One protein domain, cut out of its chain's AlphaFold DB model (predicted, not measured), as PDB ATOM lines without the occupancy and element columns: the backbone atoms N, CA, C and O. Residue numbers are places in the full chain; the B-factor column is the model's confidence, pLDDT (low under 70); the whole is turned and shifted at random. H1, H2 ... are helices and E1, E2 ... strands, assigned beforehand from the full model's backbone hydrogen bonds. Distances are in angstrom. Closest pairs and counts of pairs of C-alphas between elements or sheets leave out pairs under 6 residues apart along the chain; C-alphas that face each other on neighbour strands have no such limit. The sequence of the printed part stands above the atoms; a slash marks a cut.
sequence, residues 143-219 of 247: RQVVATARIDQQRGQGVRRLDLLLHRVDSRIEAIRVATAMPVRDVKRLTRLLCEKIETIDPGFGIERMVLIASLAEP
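Overview. This is residues 143 to 219 of the 247 residues of an uncharacterized protein of Acetobacter pasteurianus (strain NBRC 105184 / IFO 3283-01) (UniProt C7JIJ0). A long, twisted sheet of three strands has two helices, H1 and H2, over one face, while its other face is bare. The strands run along the length of a rod, with E1 and E2 joined as a hairpin and E3 beside E1 at the other edge of the sheet. The printed part has 77 residues, with H1, E1, E2, H2 and E3 in that order; the sheet's order is E2, E1, E3, antiparallel throughout, and the class is mixed, helices and strands. It is compact, with a radius of gyration of the C-alphas of 12.9 A and spans of 39 by 19 by 19 A.

Along the chain. H1, residues 143 to 154, begins with C-alpha 143 at (-41.232, -30.993, 12.314). E1, residues 157 to 168, is 30.9 A long and bends by 64 degrees at residue 160. E2, residues 173 to 184, is 25.7 A long and bends by 99 degrees at residue 181. H2 is residues 187 to 198. E3, residues 207 to 219, is 33.1 A long and ends with C-alpha 219 at (-58.450, -43.428, 4.325).

Arrangement. E1 is the inner strand, with N 163 and O 213 of E3 at 2.8 A and N 164 and O 176 of E2 at 2.8 A, within hydrogen-bond range. H1 and H2 are on the same face, in two layers, helices over a sheet. H1 is over E1 and E3 at a height over the sheet of 8.3 A; its closest C-alphas to E1 are Asp 152 and Gly 158, 6.0 A. H2 is over E2 and E1 at a height of 9.0 A, slantwise to the strands at 34 degrees to E1 on the local plane. E2, H2 and E3 form a split strand-helix-strand unit, two strands running the same way with E1 between them, its crossover right-handed. Residues 145 to 149 of H1 alone touch H2, the closest C-alphas being Val 146 and Val 187, 5.9 A, at a steep tilt of 48 degrees, opposite ways. In H1 and H2 every O i to N i+4 pair is within hydrogen-bond range.

Size, cuts and confidence. The C-alphas farthest apart are those of Gly 156 and Phe 205, 39.4 A. The printed part has no cut and no long link. Mean pLDDT of the printed part is 78.7, and residues 201 to 206 are under 70.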
ATOM      1  N   ARG A 143     -41.778 -30.287  13.481       73.88
ATOM      2  CA  ARG A 143     -41.232 -30.993  12.314       73.88
ATOM      3  C   ARG A 143     -41.639 -32.457  12.275       73.88
ATOM      4  O   ARG A 143     -41.942 -32.952  11.195       73.88
ATOM      5  N   GLN A 144     -41.682 -33.127  13.424       71.31
ATOM      6  CA  GLN A 144     -42.064 -34.534  13.502       71.31
ATOM      7  C   GLN A 144     -43.546 -34.703  13.160       71.31
ATOM      8  O   GLN A 144     -43.890 -35.531  12.324       71.31
ATOM      9  N   VAL A 145     -44.403 -33.828  13.695       78.06
ATOM     10  CA  VAL A 145     -45.839 -33.816  13.368       78.06
ATOM     11  C   VAL A 145     -46.075 -33.493  11.885       78.06
ATOM     12  O   VAL A 145     -46.902 -34.133  11.243       78.06
ATOM     13  N   VAL A 146     -45.325 -32.542  11.310       78.12
ATOM     14  CA  VAL A 146     -45.389 -32.219   9.871       78.12
ATOM     15  C   VAL A 146     -44.942 -33.401   9.012       78.12
ATOM     16  O   VAL A 146     -45.556 -33.661   7.981       78.12
ATOM     17  N   ALA A 147     -43.879 -34.105   9.405       77.81
ATOM     18  CA  ALA A 147     -43.374 -35.251   8.659       77.81
ATOM     19  C   ALA A 147     -44.401 -36.391   8.627       77.81
ATOM     20  O   ALA A 147     -44.698 -36.896   7.548       77.81
ATOM     21  N   THR A 148     -45.003 -36.725   9.771       76.75
ATOM     22  CA  THR A 148     -46.080 -37.723   9.849       76.75
ATOM     23  C   THR A 148     -47.281 -37.306   8.999       76.75
ATOM     24  O   THR A 148     -47.692 -38.055   8.121       76.75
ATOM     25  N   ALA A 149     -47.757 -36.063   9.144       77.88
ATOM     26  CA  ALA A 149     -48.885 -35.563   8.358       77.88
ATOM     27  C   ALA A 149     -48.618 -35.579   6.841       77.88
ATOM     28  O   ALA A 149     -49.525 -35.857   6.063       77.88
ATOM     29  N   ARG A 150     -47.378 -35.311   6.406       77.38
ATOM     30  CA  ARG A 150     -46.983 -35.405   4.991       77.38
ATOM     31  C   ARG A 150     -46.999 -36.840   4.474       77.38
ATOM     32  O   ARG A 150     -47.455 -37.055   3.355       77.38
ATOM     33  N   ILE A 151     -46.510 -37.796   5.263       76.81
ATOM     34  CA  ILE A 151     -46.521 -39.221   4.899       76.81
ATOM     35  C   ILE A 151     -47.966 -39.704   4.742       76.81
ATOM     36  O   ILE A 151     -48.299 -40.328   3.737       76.81
ATOM     37  N   ASP A 152     -48.840 -39.350   5.682       76.81
ATOM     38  CA  ASP A 152     -50.253 -39.733   5.622       76.81
ATOM     39  C   ASP A 152     -50.973 -39.033   4.462       76.81
ATOM     40  O   ASP A 152     -51.772 -39.648   3.758       76.81
ATOM     41  N   GLN A 153     -50.626 -37.773   4.179       75.75
ATOM     42  CA  GLN A 153     -51.157 -37.039   3.032       75.75
ATOM     43  C   GLN A 153     -50.776 -37.687   1.697       75.75
ATOM     44  O   GLN A 153     -51.644 -37.831   0.838       75.75
ATOM     45  N   GLN A 154     -49.516 -38.097   1.522       74.38
ATOM     46  CA  GLN A 154     -49.069 -38.821   0.324       74.38
ATOM     47  C   GLN A 154     -49.820 -40.144   0.140       74.38
ATOM     48  O   GLN A 154     -50.014 -40.592  -0.983       74.38
ATOM     49  N   ARG A 155     -50.274 -40.747   1.243       76.19
ATOM     50  CA  ARG A 155     -51.048 -41.993   1.258       76.19
ATOM     51  C   ARG A 155     -52.561 -41.780   1.156       76.19
ATOM     52  O   ARG A 155     -53.297 -42.757   1.135       76.19
ATOM     53  N   GLY A 156     -53.043 -40.533   1.119       77.25
ATOM     54  CA  GLY A 156     -54.480 -40.232   1.152       77.25
ATOM     55  C   GLY A 156     -55.160 -40.612   2.476       77.25
ATOM     56  O   GLY A 156     -56.374 -40.791   2.533       77.25
ATOM     57  N   GLN A 157     -54.388 -40.745   3.550       81.75
ATOM     58  CA  GLN A 157     -54.853 -41.197   4.855       81.75
ATOM     59  C   GLN A 157     -54.899 -40.034   5.853       81.75
ATOM     60  O   GLN A 157     -54.245 -39.000   5.692       81.75
ATOM     61  N   GLY A 158     -55.717 -40.185   6.890       83.12
ATOM     62  CA  GLY A 158     -55.769 -39.284   8.031       83.12
ATOM     63  C   GLY A 158     -55.587 -40.038   9.336       83.12
ATOM     64  O   GLY A 158     -56.092 -41.147   9.512       83.12
ATOM     65  N   VAL A 159     -54.887 -39.409  10.276       84.69
ATOM     66  CA  VAL A 159     -54.581 -40.017  11.569       84.69
ATOM     67  C   VAL A 159     -55.842 -40.069  12.424       84.69
ATOM     68  O   VAL A 159     -56.515 -39.056  12.624       84.69
ATOM     69  N   ARG A 160     -56.139 -41.253  12.954       83.62
ATOM     70  CA  ARG A 160     -57.188 -41.523  13.950       83.62
ATOM     71  C   ARG A 160     -56.614 -41.755  15.333       83.62
ATOM     72  O   ARG A 160     -57.231 -41.398  16.334       83.62
ATOM     73  N   ARG A 161     -55.446 -42.394  15.389       84.31
ATOM     74  CA  ARG A 161     -54.735 -42.684  16.628       84.31
ATOM     75  C   ARG A 161     -53.264 -42.367  16.452       84.31
ATOM     76  O   ARG A 161     -52.615 -42.899  15.556       84.31
ATOM     77  N   LEU A 162     -52.770 -41.516  17.337       85.62
ATOM     78  CA  LEU A 162     -51.389 -41.078  17.403       85.62
ATOM     79  C   LEU A 162     -50.824 -41.485  18.763       85.62
ATOM     80  O   LEU A 162     -51.381 -41.113  19.796       85.62
ATOM     81  N   ASP A 163     -49.737 -42.244  18.753       85.88
ATOM     82  CA  ASP A 163     -49.013 -42.681  19.939       85.88
ATOM     83  C   ASP A 163     -47.668 -41.945  20.002       85.88
ATOM     84  O   ASP A 163     -46.871 -41.987  19.066       85.88
ATOM     85  N   LEU A 164     -47.412 -41.252  21.106       85.31
ATOM     86  CA  LEU A 164     -46.141 -40.611  21.415       85.31
ATOM     87  C   LEU A 164     -45.448 -41.408  22.521       85.31
ATOM     88  O   LEU A 164     -45.914 -41.441  23.657       85.31
ATOM     89  N   LEU A 165     -44.331 -42.043  22.184       85.62
ATOM     90  CA  LEU A 165     -43.502 -42.795  23.117       85.62
ATOM     91  C   LEU A 165     -42.377 -41.901  23.635       85.62
ATOM     92  O   LEU A 165     -41.575 -41.382  22.857       85.62
ATOM     93  N   LEU A 166     -42.310 -41.744  24.949       82.56
ATOM     94  CA  LEU A 166     -41.289 -40.991  25.663       82.56
ATOM     95  C   LEU A 166     -40.354 -41.986  26.349       82.56
ATOM     96  O   LEU A 166     -40.746 -42.697  27.274       82.56
ATOM     97  N   HIS A 167     -39.110 -42.039  25.894       80.56
ATOM     98  CA  HIS A 167     -38.050 -42.803  26.535       80.56
ATOM     99  C   HIS A 167     -37.420 -41.943  27.626       80.56
ATOM    100  O   HIS A 167     -36.825 -40.901  27.342       80.56
ATOM    101  N   ARG A 168     -37.569 -42.372  28.876       79.69
ATOM    102  CA  ARG A 168     -36.935 -41.746  30.036       79.69
ATOM    103  C   ARG A 168     -35.500 -42.237  30.196       79.69
ATOM    104  O   ARG A 168     -35.189 -43.364  29.820       79.69
ATOM    105  N   VAL A 169     -34.680 -41.423  30.859       77.62
ATOM    106  CA  VAL A 169     -33.293 -41.770  31.228       77.62
ATOM    107  C   VAL A 169     -33.234 -43.040  32.096       77.62
ATOM    108  O   VAL A 169     -32.308 -43.835  31.981       77.62
ATOM    109  N   ASP A 170     -34.282 -43.307  32.880       74.00
ATOM    110  CA  ASP A 170     -34.426 -44.519  33.705       74.00
ATOM    111  C   ASP A 170     -34.744 -45.795  32.890       74.00
ATOM    112  O   ASP A 170     -35.211 -46.790  33.445       74.00
ATOM    113  N   SER A 171     -34.581 -45.765  31.562       76.19
ATOM    114  CA  SER A 171     -34.953 -46.835  30.616       76.19
ATOM    115  C   SER A 171     -36.446 -47.205  30.596       76.19
ATOM    116  O   SER A 171     -36.841 -48.202  29.988       76.19
ATOM    117  N   ARG A 172     -37.307 -46.399  31.229       79.56
ATOM    118  CA  ARG A 172     -38.768 -46.558  31.187       79.56
ATOM    119  C   ARG A 172     -39.352 -45.884  29.951       79.56
ATOM    120  O   ARG A 172     -38.883 -44.826  29.536       79.56
ATOM    121  N   ILE A 173     -40.400 -46.484  29.395       81.88
ATOM    122  CA  ILE A 173     -41.142 -45.928  28.262       81.88
ATOM    123  C   ILE A 173     -42.521 -45.512  28.757       81.88
ATOM    124  O   ILE A 173     -43.289 -46.354  29.216       81.88
ATOM    125  N   GLU A 174     -42.826 -44.226  28.631       81.50
ATOM    126  CA  GLU A 174     -44.166 -43.683  28.844       81.50
ATOM    127  C   GLU A 174     -44.831 -43.488  27.481       81.50
ATOM    128  O   GLU A 174     -44.242 -42.898  26.575       81.50
ATOM    129  N   ALA A 175     -46.048 -43.999  27.309       84.50
ATOM    130  CA  ALA A 175     -46.779 -43.907  26.050       84.50
ATOM    131  C   ALA A 175     -47.991 -42.989  26.208       84.50
ATOM    132  O   ALA A 175     -48.917 -43.288  26.961       84.50
ATOM    133  N   ILE A 176     -48.014 -41.894  25.454       85.12
ATOM    134  CA  ILE A 176     -49.166 -41.003  25.354       85.12
ATOM    135  C   ILE A 176     -49.949 -41.363  24.106       85.12
ATOM    136  O   ILE A 176     -49.443 -41.245  22.994       85.12
ATOM    137  N   ARG A 177     -51.211 -41.737  24.283       87.19
ATOM    138  CA  ARG A 177     -52.120 -42.026  23.177       87.19
ATOM    139  C   ARG A 177     -53.129 -40.901  23.013       87.19
ATOM    140  O   ARG A 177     -53.837 -40.542  23.952       87.19
ATOM    141  N   VAL A 178     -53.233 -40.385  21.797       85.25
ATOM    142  CA  VAL A 178     -54.268 -39.437  21.386       85.25
ATOM    143  C   VAL A 178     -55.121 -40.102  20.318       85.25
ATOM    144  O   VAL A 178     -54.626 -40.487  19.262       85.25
ATOM    145  N   ALA A 179     -56.416 -40.239  20.596       85.06
ATOM    146  CA  ALA A 179     -57.401 -40.684  19.622       85.06
ATOM    147  C   ALA A 179     -58.278 -39.500  19.208       85.06
ATOM    148  O   ALA A 179     -58.744 -38.734  20.054       85.06
ATOM    149  N   THR A 180     -58.514 -39.354  17.910       78.44
ATOM    150  CA  THR A 180     -59.398 -38.327  17.361       78.44
ATOM    151  C   THR A 180     -60.684 -38.967  16.848       78.44
ATOM    152  O   THR A 180     -60.672 -39.992  16.170       78.44
ATOM    153  N   ALA A 181     -61.826 -38.347  17.160       76.88
ATOM    154  CA  ALA A 181     -63.142 -38.836  16.731       76.88
ATOM    155  C   ALA A 181     -63.337 -38.786  15.203       76.88
ATOM    156  O   ALA A 181     -64.110 -39.556  14.643       76.88
ATOM    157  N   MET A 182     -62.611 -37.892  14.529       78.06
ATOM    158  CA  MET A 182     -62.518 -37.778  13.073       78.06
ATOM    159  C   MET A 182     -61.069 -38.016  12.640       78.06
ATOM    160  O   MET A 182     -60.165 -37.770  13.447       78.06
ATOM    161  N   PRO A 183     -60.816 -38.487  11.412       78.69
ATOM    162  CA  PRO A 183     -59.459 -38.597  10.915       78.69
ATOM    163  C   PRO A 183     -58.951 -37.172  10.641       78.69
ATOM    164  O   PRO A 183     -59.670 -36.335  10.090       78.69
ATOM    165  N   VAL A 184     -57.759 -36.835  11.139       80.44
ATOM    166  CA  VAL A 184     -57.234 -35.459  11.133       80.44
ATOM    167  C   VAL A 184     -55.897 -35.408  10.400       80.44
ATOM    168  O   VAL A 184     -55.019 -36.234  10.631       80.44
ATOM    169  N   ARG A 185     -55.739 -34.390   9.543       78.00
ATOM    170  CA  ARG A 185     -54.489 -34.059   8.829       78.00
ATOM    171  C   ARG A 185     -53.866 -32.720   9.266       78.00
ATOM    172  O   ARG A 185     -52.805 -32.341   8.785       78.00
ATOM    173  N   ASP A 186     -54.513 -31.987  10.175       81.00
ATOM    174  CA  ASP A 186     -54.041 -30.674  10.632       81.00
ATOM    175  C   ASP A 186     -52.945 -30.796  11.702       81.00
ATOM    176  O   ASP A 186     -53.200 -31.142  12.860       81.00
ATOM    177  N   VAL A 187     -51.726 -30.422  11.310       80.50
ATOM    178  CA  VAL A 187     -50.536 -30.361  12.166       80.50
ATOM    179  C   VAL A 187     -50.776 -29.514  13.415       80.50
ATOM    180  O   VAL A 187     -50.394 -29.929  14.504       80.50
ATOM    181  N   LYS A 188     -51.406 -28.334  13.298       79.12
ATOM    182  CA  LYS A 188     -51.598 -27.428  14.446       79.12
ATOM    183  C   LYS A 188     -52.503 -28.068  15.491       79.12
ATOM    184  O   LYS A 188     -52.207 -28.003  16.685       79.12
ATOM    185  N   ARG A 189     -53.582 -28.706  15.034       81.44
ATOM    186  CA  ARG A 189     -54.532 -29.410  15.897       81.44
ATOM    187  C   ARG A 189     -53.878 -30.602  16.595       81.44
ATOM    188  O   ARG A 189     -54.052 -30.751  17.800       81.44
ATOM    189  N   LEU A 190     -53.093 -31.400  15.870       81.62
ATOM    190  CA  LEU A 190     -52.366 -32.537  16.444       81.62
ATOM    191  C   LEU A 190     -51.318 -32.089  17.471       81.62
ATOM    192  O   LEU A 190     -51.276 -32.639  18.567       81.62
ATOM    193  N   THR A 191     -50.523 -31.056  17.167       82.94
ATOM    194  CA  THR A 191     -49.544 -30.508  18.121       82.94
ATOM    195  C   THR A 191     -50.221 -30.036  19.403       82.94
ATOM    196  O   THR A 191     -49.740 -30.351  20.484       82.94
ATOM    197  N   ARG A 192     -51.358 -29.337  19.304       83.56
ATOM    198  CA  ARG A 192     -52.094 -28.869  20.484       83.56
ATOM    199  C   ARG A 192     -52.580 -30.025  21.362       83.56
ATOM    200  O   ARG A 192     -52.344 -29.996  22.562       83.56
ATOM    201  N   LEU A 193     -53.201 -31.045  20.764       85.12
ATOM    202  CA  LEU A 193     -53.680 -32.222  21.500       85.12
ATOM    203  C   LEU A 193     -52.537 -32.972  22.195       85.12
ATOM    204  O   LEU A 193     -52.706 -33.460  23.308       85.12
ATOM    205  N   LEU A 194     -51.375 -33.063  21.547       82.94
ATOM    206  CA  LEU A 194     -50.195 -33.677  22.147       82.94
ATOM    207  C   LEU A 194     -49.648 -32.838  23.305       82.94
ATOM    208  O   LEU A 194     -49.367 -33.401  24.356       82.94
ATOM    209  N   CYS A 195     -49.534 -31.517  23.144       81.00
ATOM    210  CA  CYS A 195     -49.080 -30.619  24.210       81.00
ATOM    211  C   CYS A 195     -49.976 -30.715  25.451       81.00
ATOM    212  O   CYS A 195     -49.462 -30.931  26.542       81.00
ATOM    213  N   GLU A 196     -51.300 -30.678  25.274       81.75
ATOM    214  CA  GLU A 196     -52.263 -30.817  26.378       81.75
ATOM    215  C   GLU A 196     -52.086 -32.142  27.142       81.75
ATOM    216  O   GLU A 196     -52.284 -32.193  28.352       81.75
ATOM    217  N   LYS A 197     -51.697 -33.229  26.463       80.56
ATOM    218  CA  LYS A 197     -51.446 -34.524  27.114       80.56
ATOM    219  C   LYS A 197     -50.063 -34.621  27.745       80.56
ATOM    220  O   LYS A 197     -49.924 -35.240  28.793       80.56
ATOM    221  N   ILE A 198     -49.050 -34.014  27.150       78.06
ATOM    222  CA  ILE A 198     -47.690 -34.003  27.696       78.06
ATOM    223  C   ILE A 198     -47.622 -33.203  28.989       78.06
ATOM    224  O   ILE A 198     -46.946 -33.627  29.914       78.06
ATOM    225  N   GLU A 199     -48.350 -32.089  29.076       72.50
ATOM    226  CA  GLU A 199     -48.429 -31.275  30.295       72.50
ATOM    227  C   GLU A 199     -49.012 -32.048  31.491       72.50
ATOM    228  O   GLU A 199     -48.770 -31.680  32.638       72.50
ATOM    229  N   THR A 200     -49.741 -33.147  31.246       72.50
ATOM    230  CA  THR A 200     -50.235 -34.037  32.314       72.50
ATOM    231  C   THR A 200     -49.194 -35.030  32.825       72.50
ATOM    232  O   THR A 200     -49.414 -35.653  33.863       72.50
ATOM    233  N   ILE A 201     -48.069 -35.189  32.125       66.94
ATOM    234  CA  ILE A 201     -46.985 -36.083  32.527       66.94
ATOM    235  C   ILE A 201     -45.910 -35.256  33.213       66.94
ATOM    236  O   ILE A 201     -45.334 -34.362  32.602       66.94
ATOM    237  N   ASP A 202     -45.609 -35.586  34.469       60.44
ATOM    238  CA  ASP A 202     -44.471 -35.003  35.173       60.44
ATOM    239  C   ASP A 202     -43.164 -35.571  34.583       60.44
ATOM    240  O   ASP A 202     -42.891 -36.769  34.733       60.44
ATOM    241  N   PRO A 203     -42.349 -34.756  33.886       57.59
ATOM    242  CA  PRO A 203     -41.130 -35.234  33.249       57.59
ATOM    243  C   PRO A 203     -40.046 -35.629  34.260       57.59
ATOM    244  O   PRO A 203     -39.095 -36.299  33.854       57.59
ATOM    245  N   GLY A 204     -40.165 -35.251  35.543       66.00
ATOM    246  CA  GLY A 204     -39.259 -35.639  36.628       66.00
ATOM    247  C   GLY A 204     -37.771 -35.557  36.257       66.00
ATOM    248  O   GLY A 204     -37.178 -34.481  36.242       66.00
ATOM    249  N   PHE A 205     -37.180 -36.717  35.941       57.50
ATOM    250  CA  PHE A 205     -35.758 -36.919  35.629       57.50
ATOM    251  C   PHE A 205     -35.325 -36.566  34.192       57.50
ATOM    252  O   PHE A 205     -34.130 -36.550  33.904       57.50
ATOM    253  N   GLY A 206     -36.262 -36.252  33.296       68.38
ATOM    254  CA  GLY A 206     -35.976 -35.886  31.909       68.38
ATOM    255  C   GLY A 206     -36.205 -37.015  30.900       68.38
ATOM    256  O   GLY A 206     -36.247 -38.206  31.225       68.38
ATOM    257  N   ILE A 207     -36.394 -36.613  29.642       71.88
ATOM    258  CA  ILE A 207     -36.713 -37.493  28.512       71.88
ATOM    259  C   ILE A 207     -35.526 -37.516  27.555       71.88
ATOM    260  O   ILE A 207     -35.053 -36.473  27.111       71.88
ATOM    261  N   GLU A 208     -35.060 -38.719  27.235       74.81
ATOM    262  CA  GLU A 208     -33.919 -38.962  26.352       74.81
ATOM    263  C   GLU A 208     -34.342 -38.963  24.878       74.81
ATOM    264  O   GLU A 208     -33.662 -38.406  24.016       74.81
ATOM    265  N   ARG A 209     -35.487 -39.587  24.568       77.94
ATOM    266  CA  ARG A 209     -35.973 -39.734  23.191       77.94
ATOM    267  C   ARG A 209     -37.493 -39.695  23.123       77.94
ATOM    268  O   ARG A 209     -38.176 -40.235  23.984       77.94
ATOM    269  N   MET A 210     -38.014 -39.106  22.050       79.31
ATOM    270  CA  MET A 210     -39.445 -39.063  21.748       79.31
ATOM    271  C   MET A 210     -39.699 -39.675  20.374       79.31
ATOM    272  O   MET A 210     -39.004 -39.351  19.408       79.31
ATOM    273  N   VAL A 211     -40.681 -40.565  20.283       82.81
ATOM    274  CA  VAL A 211     -41.047 -41.246  19.038       82.81
ATOM    275  C   VAL A 211     -42.535 -41.066  18.797       82.81
ATOM    276  O   VAL A 211     -43.349 -41.469  19.620       82.81
ATOM    277  N   LEU A 212     -42.880 -40.463  17.662       85.00
ATOM    278  CA  LEU A 212     -44.259 -40.261  17.234       85.00
ATOM    279  C   LEU A 212     -44.673 -41.357  16.244       85.00
ATOM    280  O   LEU A 212     -43.975 -41.573  15.253       85.00
ATOM    281  N   ILE A 213     -45.798 -42.025  16.499       83.56
ATOM    282  CA  ILE A 213     -46.304 -43.165  15.723       83.56
ATOM    283  C   ILE A 213     -47.779 -42.936  15.379       83.56
ATOM    284  O   ILE A 213     -48.614 -42.795  16.269       83.56
ATOM    285  N   ALA A 214     -48.128 -42.931  14.092       84.81
ATOM    286  CA  ALA A 214     -49.520 -42.915  13.638       84.81
ATOM    287  C   ALA A 214     -50.091 -44.344  13.632       84.81
ATOM    288  O   ALA A 214     -50.176 -44.991  12.594       84.81
ATOM    289  N   SER A 215     -50.448 -44.857  14.812       80.31
ATOM    290  CA  SER A 215     -50.860 -46.256  15.010       80.31
ATOM    291  C   SER A 215     -52.147 -46.651  14.286       80.31
ATOM    292  O   SER A 215     -52.369 -47.834  14.042       80.31
ATOM    293  N   LEU A 216     -53.028 -45.692  13.988       79.12
ATOM    294  CA  LEU A 216     -54.216 -45.938  13.172       79.12
ATOM    295  C   LEU A 216     -54.420 -44.754  12.236       79.12
ATOM    296  O   LEU A 216     -54.664 -43.633  12.693       79.12
ATOM    297  N   ALA A 217     -54.325 -45.024  10.941       82.38
ATOM    298  CA  ALA A 217     -54.624 -44.081   9.882       82.38
ATOM    299  C   ALA A 217     -55.756 -44.668   9.039       82.38
ATOM    300  O   ALA A 217     -55.671 -45.805   8.585       82.38
ATOM    301  N   GLU A 218     -56.831 -43.907   8.873       79.00
ATOM    302  CA  GLU A 218     -57.951 -44.302   8.022       79.00
ATOM    303  C   GLU A 218     -57.889 -43.532   6.703       79.00
ATOM    304  O   GLU A 218     -57.472 -42.365   6.704       79.00
ATOM    305  N   PRO A 219     -58.304 -44.145   5.580       77.25
ATOM    306  CA  PRO A 219     -58.450 -43.428   4.325       77.25
ATOM    307  C   PRO A 219     -59.418 -42.269   4.544       77.25
ATOM    308  O   PRO A 219     -60.551 -42.438   4.996       77.25
TER     309      PRO A 219